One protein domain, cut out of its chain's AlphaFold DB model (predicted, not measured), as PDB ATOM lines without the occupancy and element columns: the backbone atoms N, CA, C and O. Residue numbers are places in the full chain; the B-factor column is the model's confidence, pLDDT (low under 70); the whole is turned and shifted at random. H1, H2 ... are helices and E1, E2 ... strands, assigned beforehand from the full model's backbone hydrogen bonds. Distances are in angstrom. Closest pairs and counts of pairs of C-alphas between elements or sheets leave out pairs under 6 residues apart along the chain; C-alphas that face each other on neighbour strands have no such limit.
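Overview. This is residues 91 to 146 of the 146 residues of an uncharacterized protein of Glycine max (UniProt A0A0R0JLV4). What is the shape? With little regular structure, it is a small hairpin, E2 and E3, with a looped stretch holding E1 beyond one end and a long strung-out link leading away to helix H1. How is it made? Named elements E1, E2, E3, H1, mixed, hold 22 of 56 printed residues; the sheet is antiparallel. How spread? Only just loose, close to extended: radius of gyration of the C-alphas 14.9 A, spans 36 by 29 by 18 A.

Arrangement. What pairs? E2, residues 109 to 115, and E3, residues 121 to 124, form an antiparallel hairpin; N 111 and O 122 are 2.8 A apart, within hydrogen-bond range. What stays apart? E1, residues 98 to 100, and H1, residues 138 to 145, are each apart from E2. In H1, 2 of 4 O i to N i+4 pairs and 3 of 5 O i to N i+3 pairs are within range.

Along the chain. Where does E2 begin? C-alpha 109 is at (10.352, -46.146, 6.117); E2 is 13.1 A long, E3 9.3 A, E1 6.7 A. Where does H1 end? C-alpha 145 is at (-14.619, -49.007, -6.077), 11.2 A from C-alpha 138.

Size, cuts and confidence. Which link is long? E3 to H1, 13 residues; the printed part has no cut. Where is pLDDT under 70? Residues 127 to 132, 134 to 136 and 140 to 146.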
ATOM      1  N   TRP A  91      13.919 -51.356  12.108       86.61
ATOM      2  CA  TRP A  91      13.396 -50.501  11.060       86.61
ATOM      3  C   TRP A  91      14.113 -49.168  11.102       86.61
ATOM      4  O   TRP A  91      14.090 -48.488  12.124       86.61
ATOM      5  N   GLN A  92      14.721 -48.786   9.986       87.91
ATOM      6  CA  GLN A  92      15.164 -47.416   9.787       87.91
ATOM      7  C   GLN A  92      13.960 -46.618   9.297       87.91
ATOM      8  O   GLN A  92      13.415 -46.941   8.246       87.91
ATOM      9  N   ILE A  93      13.510 -45.622  10.050       86.60
ATOM     10  CA  ILE A  93      12.413 -44.744   9.620       86.60
ATOM     11  C   ILE A  93      12.962 -43.563   8.809       86.60
ATOM     12  O   ILE A  93      14.174 -43.393   8.679       86.60
ATOM     13  N   LYS A  94      12.072 -42.750   8.230       79.56
ATOM     14  CA  LYS A  94      12.429 -41.602   7.375       79.56
ATOM     15  C   LYS A  94      13.476 -40.661   7.995       79.56
ATOM     16  O   LYS A  94      14.332 -40.171   7.263       79.56
ATOM     17  N   ASP A  95      13.439 -40.457   9.311       80.34
ATOM     18  CA  ASP A  95      14.358 -39.562  10.035       80.34
ATOM     19  C   ASP A  95      15.716 -40.212  10.364       80.34
ATOM     20  O   ASP A  95      16.567 -39.617  11.019       80.34
ATOM     21  N   GLY A  96      15.943 -41.445   9.902       81.99
ATOM     22  CA  GLY A  96      17.164 -42.207  10.149       81.99
ATOM     23  C   GLY A  96      17.203 -42.903  11.510       81.99
ATOM     24  O   GLY A  96      18.110 -43.702  11.739       81.99
ATOM     25  N   GLU A  97      16.223 -42.654  12.382       88.11
ATOM     26  CA  GLU A  97      16.082 -43.374  13.647       88.11
ATOM     27  C   GLU A  97      15.855 -44.871  13.403       88.11
ATOM     28  O   GLU A  97      15.183 -45.285  12.452       88.11
ATOM     29  N   LEU A  98      16.433 -45.688  14.280       88.83
ATOM     30  CA  LEU A  98      16.257 -47.132  14.288       88.83
ATOM     31  C   LEU A  98      15.268 -47.498  15.384       88.83
ATOM     32  O   LEU A  98      15.522 -47.238  16.559       88.83
ATOM     33  N   ILE A  99      14.171 -48.143  15.004       87.40
ATOM     34  CA  ILE A  99      13.209 -48.689  15.957       87.40
ATOM     35  C   ILE A  99      13.235 -50.212  15.915       87.40
ATOM     36  O   ILE A  99      13.297 -50.815  14.842       87.40
ATOM     37  N   GLN A 100      13.165 -50.832  17.090       85.11
ATOM     38  CA  GLN A 100      13.023 -52.275  17.207       85.11
ATOM     39  C   GLN A 100      11.540 -52.628  17.349       85.11
ATOM     40  O   GLN A 100      10.886 -52.218  18.304       85.11
ATOM     41  N   SER A 101      10.996 -53.371  16.393       82.36
ATOM     42  CA  SER A 101       9.597 -53.794  16.381       82.36
ATOM     43  C   SER A 101       9.414 -55.035  15.512       82.36
ATOM     44  O   SER A 101       9.951 -55.107  14.410       82.36
ATOM     45  N   ASN A 102       8.593 -55.984  15.969       77.94
ATOM     46  CA  ASN A 102       8.188 -57.147  15.167       77.94
ATOM     47  C   ASN A 102       7.189 -56.782  14.056       77.94
ATOM     48  O   ASN A 102       6.982 -57.561  13.130       77.94
ATOM     49  N   LEU A 103       6.550 -55.614  14.163       80.36
ATOM     50  CA  LEU A 103       5.625 -55.079  13.169       80.36
ATOM     51  C   LEU A 103       6.256 -53.884  12.441       80.36
ATOM     52  O   LEU A 103       7.039 -53.154  13.059       80.36
ATOM     53  N   PRO A 104       5.892 -53.636  11.170       80.91
ATOM     54  CA  PRO A 104       6.306 -52.430  10.465       80.91
ATOM     55  C   PRO A 104       5.953 -51.151  11.249       80.91
ATOM     56  O   PRO A 104       4.908 -51.113  11.906       80.91
ATOM     57  N   PRO A 105       6.780 -50.093  11.170       84.11
ATOM     58  CA  PRO A 105       6.502 -48.807  11.794       84.11
ATOM     59  C   PRO A 105       5.170 -48.223  11.314       84.11
ATOM     60  O   PRO A 105       4.797 -48.367  10.151       84.11
ATOM     61  N   THR A 106       4.505 -47.461  12.184       82.15
ATOM     62  CA  THR A 106       3.349 -46.616  11.826       82.15
ATOM     63  C   THR A 106       3.750 -45.315  11.122       82.15
ATOM     64  O   THR A 106       2.896 -44.508  10.765       82.15
ATOM     65  N   THR A 107       5.044 -45.123  10.867       84.08
ATOM     66  CA  THR A 107       5.601 -44.008  10.097       84.08
ATOM     67  C   THR A 107       6.242 -44.503   8.800       84.08
ATOM     68  O   THR A 107       6.381 -45.703   8.572       84.08
ATOM     69  N   GLN A 108       6.639 -43.572   7.936       86.85
ATOM     70  CA  GLN A 108       7.313 -43.888   6.680       86.85
ATOM     71  C   GLN A 108       8.697 -44.499   6.915       86.85
ATOM     72  O   GLN A 108       9.473 -44.012   7.742       86.85
ATOM     73  N   TYR A 109       9.035 -45.510   6.119       86.41
ATOM     74  CA  TYR A 109      10.352 -46.146   6.117       86.41
ATOM     75  C   TYR A 109      10.790 -46.499   4.684       86.41
ATOM     76  O   TYR A 109       9.949 -46.851   3.852       86.41
ATOM     77  N   PRO A 110      12.084 -46.387   4.343       87.93
ATOM     78  CA  PRO A 110      12.599 -46.814   3.049       87.93
ATOM     79  C   PRO A 110      12.607 -48.343   2.915       87.93
ATOM     80  O   PRO A 110      12.940 -49.070   3.849       87.93
ATOM     81  N   LEU A 111      12.318 -48.832   1.710       84.89
ATOM     82  CA  LEU A 111      12.549 -50.209   1.282       84.89
ATOM     83  C   LEU A 111      13.904 -50.277   0.560       84.89
ATOM     84  O   LEU A 111      13.960 -50.072  -0.651       84.89
ATOM     85  N   PRO A 112      15.021 -50.597   1.235       80.41
ATOM     86  CA  PRO A 112      16.357 -50.488   0.637       80.41
ATOM     87  C   PRO A 112      16.582 -51.406  -0.575       80.41
ATOM     88  O   PRO A 112      17.468 -51.153  -1.386       80.41
ATOM     89  N   LYS A 113      15.791 -52.477  -0.713       82.62
ATOM     90  CA  LYS A 113      15.871 -53.425  -1.838       82.62
ATOM     91  C   LYS A 113      14.946 -53.083  -3.005       82.62
ATOM     92  O   LYS A 113      15.008 -53.761  -4.025       82.62
ATOM     93  N   VAL A 114      14.079 -52.085  -2.853       85.24
ATOM     94  CA  VAL A 114      13.126 -51.673  -3.884       85.24
ATOM     95  C   VAL A 114      13.504 -50.270  -4.308       85.24
ATOM     96  O   VAL A 114      13.498 -49.354  -3.490       85.24
ATOM     97  N   LYS A 115      13.857 -50.109  -5.581       88.70
ATOM     98  CA  LYS A 115      14.283 -48.827  -6.128       88.70
ATOM     99  C   LYS A 115      13.248 -48.268  -7.094       88.70
ATOM    100  O   LYS A 115      12.567 -49.031  -7.777       88.70
ATOM    101  N   ASP A 116      13.134 -46.948  -7.126       87.60
ATOM    102  CA  ASP A 116      12.343 -46.226  -8.117       87.60
ATOM    103  C   ASP A 116      13.117 -46.033  -9.438       87.60
ATOM    104  O   ASP A 116      14.238 -46.518  -9.614       87.60
ATOM    105  N   SER A 117      12.526 -45.302 -10.385       91.30
ATOM    106  CA  SER A 117      13.146 -44.983 -11.680       91.30
ATOM    107  C   SER A 117      14.403 -44.107 -11.589       91.30
ATOM    108  O   SER A 117      15.108 -43.965 -12.585       91.30
ATOM    109  N   HIS A 118      14.696 -43.525 -10.423       90.71
ATOM    110  CA  HIS A 118      15.871 -42.692 -10.158       90.71
ATOM    111  C   HIS A 118      16.899 -43.411  -9.270       90.71
ATOM    112  O   HIS A 118      17.771 -42.756  -8.697       90.71
ATOM    113  N   ASP A 119      16.795 -44.739  -9.143       88.97
ATOM    114  CA  ASP A 119      17.669 -45.584  -8.324       88.97
ATOM    115  C   ASP A 119      17.616 -45.257  -6.813       88.97
ATOM    116  O   ASP A 119      18.505 -45.643  -6.049       88.97
ATOM    117  N   LYS A 120      16.559 -44.574  -6.345       88.76
ATOM    118  CA  LYS A 120      16.354 -44.249  -4.925       88.76
ATOM    119  C   LYS A 120      15.484 -45.305  -4.237       88.76
ATOM    120  O   LYS A 120      14.564 -45.825  -4.869       88.76
ATOM    121  N   PRO A 121      15.718 -45.616  -2.945       86.17
ATOM    122  CA  PRO A 121      14.841 -46.502  -2.185       86.17
ATOM    123  C   PRO A 121      13.392 -46.006  -2.185       86.17
ATOM    124  O   PRO A 121      13.127 -44.838  -1.897       86.17
ATOM    125  N   VAL A 122      12.449 -46.904  -2.467       88.06
ATOM    126  CA  VAL A 122      11.015 -46.607  -2.405       88.06
ATOM    127  C   VAL A 122      10.599 -46.422  -0.950       88.06
ATOM    128  O   VAL A 122      10.918 -47.250  -0.099       88.06
ATOM    129  N   MET A 123       9.858 -45.356  -0.657       87.04
ATOM    130  CA  MET A 123       9.295 -45.131   0.675       87.04
ATOM    131  C   MET A 123       8.006 -45.933   0.846       87.04
ATOM    132  O   MET A 123       7.025 -45.707   0.135       87.04
ATOM    133  N   ALA A 124       7.990 -46.838   1.819       85.88
ATOM    134  CA  ALA A 124       6.764 -47.443   2.301       85.88
ATOM    135  C   ALA A 124       6.089 -46.474   3.271       85.88
ATOM    136  O   ALA A 124       6.701 -45.985   4.222       85.88
ATOM    137  N   THR A 125       4.813 -46.202   3.022       80.26
ATOM    138  CA  THR A 125       3.937 -45.532   3.983       80.26
ATOM    139  C   THR A 125       3.012 -46.619   4.518       80.26
ATOM    140  O   THR A 125       2.485 -47.379   3.700       80.26
ATOM    141  N   PRO A 126       2.834 -46.765   5.839       76.00
ATOM    142  CA  PRO A 126       1.838 -47.690   6.362       76.00
ATOM    143  C   PRO A 126       0.465 -47.366   5.767       76.00
ATOM    144  O   PRO A 126       0.258 -46.257   5.259       76.00
ATOM    145  N   PHE A 127      -0.452 -48.345   5.798       63.89
ATOM    146  CA  PHE A 127      -1.841 -48.145   5.379       63.89
ATOM    147  C   PHE A 127      -2.309 -46.784   5.882       63.89
ATOM    148  O   PHE A 127      -2.087 -46.479   7.055       63.89
ATOM    149  N   LYS A 128      -2.897 -45.963   5.000       58.61
ATOM    150  CA  LYS A 128      -3.539 -44.718   5.419       58.61
ATOM    151  C   LYS A 128      -4.538 -45.099   6.509       58.61
ATOM    152  O   LYS A 128      -5.609 -45.608   6.204       58.61
ATOM    153  N   THR A 129      -4.177 -44.928   7.775       54.49
ATOM    154  CA  THR A 129      -5.176 -44.859   8.824       54.49
ATOM    155  C   THR A 129      -5.917 -43.579   8.515       54.49
ATOM    156  O   THR A 129      -5.280 -42.523   8.454       54.49
ATOM    157  N   GLU A 130      -7.213 -43.685   8.220       54.43
ATOM    158  CA  GLU A 130      -8.080 -42.515   8.134       54.43
ATOM    159  C   GLU A 130      -7.743 -41.603   9.314       54.43
ATOM    160  O   GLU A 130      -7.599 -42.059  10.456       54.43
ATOM    161  N   ASN A 131      -7.514 -40.324   9.036       58.38
ATOM    162  CA  ASN A 131      -7.420 -39.364  10.113       58.38
ATOM    163  C   ASN A 131      -8.778 -39.402  10.819       58.38
ATOM    164  O   ASN A 131      -9.788 -39.074  10.211       58.38
ATOM    165  N   VAL A 132      -8.816 -39.824  12.084       65.06
ATOM    166  CA  VAL A 132     -10.075 -39.985  12.836       65.06
ATOM    167  C   VAL A 132     -10.856 -38.662  12.923       65.06
ATOM    168  O   VAL A 132     -12.054 -38.661  13.189       65.06
ATOM    169  N   ASN A 133     -10.185 -37.532  12.670       71.54
ATOM    170  CA  ASN A 133     -10.778 -36.197  12.647       71.54
ATOM    171  C   ASN A 133     -11.187 -35.708  11.244       71.54
ATOM    172  O   ASN A 133     -11.679 -34.589  11.128       71.54
ATOM    173  N   GLU A 134     -10.929 -36.469  10.182       69.38
ATOM    174  CA  GLU A 134     -11.275 -36.090   8.810       69.38
ATOM    175  C   GLU A 134     -12.637 -36.690   8.441       69.38
ATOM    176  O   GLU A 134     -12.906 -37.868   8.664       69.38
ATOM    177  N   GLU A 135     -13.536 -35.850   7.935       69.95
ATOM    178  CA  GLU A 135     -14.893 -36.263   7.583       69.95
ATOM    179  C   GLU A 135     -14.862 -37.085   6.285       69.95
ATOM    180  O   GLU A 135     -14.284 -36.647   5.290       69.95
ATOM    181  N   VAL A 136     -15.475 -38.275   6.285       66.67
ATOM    182  CA  VAL A 136     -15.503 -39.174   5.117       66.67
ATOM    183  C   VAL A 136     -16.205 -38.483   3.950       66.67
ATOM    184  O   VAL A 136     -17.401 -38.189   4.009       66.67
ATOM    185  N   THR A 137     -15.481 -38.253   2.857       71.78
ATOM    186  CA  THR A 137     -16.021 -37.617   1.653       71.78
ATOM    187  C   THR A 137     -16.324 -38.643   0.559       71.78
ATOM    188  O   THR A 137     -15.817 -39.765   0.541       71.78
ATOM    189  N   SER A 138     -17.129 -38.262  -0.436       75.63
ATOM    190  CA  SER A 138     -17.437 -39.137  -1.582       75.63
ATOM    191  C   SER A 138     -16.208 -39.523  -2.422       75.63
ATOM    192  O   SER A 138     -16.249 -40.531  -3.131       75.63
ATOM    193  N   LYS A 139     -15.102 -38.765  -2.338       72.56
ATOM    194  CA  LYS A 139     -13.822 -39.122  -2.976       72.56
ATOM    195  C   LYS A 139     -13.186 -40.364  -2.350       72.56
ATOM    196  O   LYS A 139     -12.560 -41.141  -3.074       72.56
ATOM    197  N   ASP A 140     -13.382 -40.562  -1.051       62.68
ATOM    198  CA  ASP A 140     -12.809 -41.683  -0.305       62.68
ATOM    199  C   ASP A 140     -13.501 -42.995  -0.695       62.68
ATOM    200  O   ASP A 140     -12.841 -43.999  -0.953       62.68
ATOM    201  N   ILE A 141     -14.824 -42.951  -0.897       69.82
ATOM    202  CA  ILE A 141     -15.617 -44.088  -1.395       69.82
ATOM    203  C   ILE A 141     -15.224 -44.452  -2.832       69.82
ATOM    204  O   ILE A 141     -15.099 -45.630  -3.164       69.82
ATOM    205  N   LYS A 142     -15.011 -43.450  -3.695       64.98
ATOM    206  CA  LYS A 142     -14.703 -43.688  -5.112       64.98
ATOM    207  C   LYS A 142     -13.388 -44.453  -5.300       64.98
ATOM    208  O   LYS A 142     -13.335 -45.344  -6.138       64.98
ATOM    209  N   SER A 143     -12.379 -44.164  -4.475       63.76
ATOM    210  CA  SER A 143     -11.077 -44.853  -4.516       63.76
ATOM    211  C   SER A 143     -11.137 -46.319  -4.063       63.76
ATOM    212  O   SER A 143     -10.172 -47.046  -4.261       63.76
ATOM    213  N   LEU A 144     -12.233 -46.752  -3.428       58.70
ATOM    214  CA  LEU A 144     -12.437 -48.143  -3.010       58.70
ATOM    215  C   LEU A 144     -13.123 -48.992  -4.097       58.70
ATOM    216  O   LEU A 144     -13.073 -50.218  -4.042       58.70
ATOM    217  N   MET A 145     -13.824 -48.345  -5.035       63.09
ATOM    218  CA  MET A 145     -14.619 -49.007  -6.077       63.09
ATOM    219  C   MET A 145     -13.914 -49.092  -7.439       63.09
ATOM    220  O   MET A 145     -14.391 -49.834  -8.300       63.09
ATOM    221  N   GLU A 146     -12.840 -48.325  -7.645       50.67
ATOM    222  CA  GLU A 146     -11.941 -48.401  -8.812       50.67
ATOM    223  C   GLU A 146     -10.766 -49.348  -8.536       50.67
ATOM    224  O   GLU A 146     -10.442 -50.143  -9.447       50.67
TER     225      GLU A 146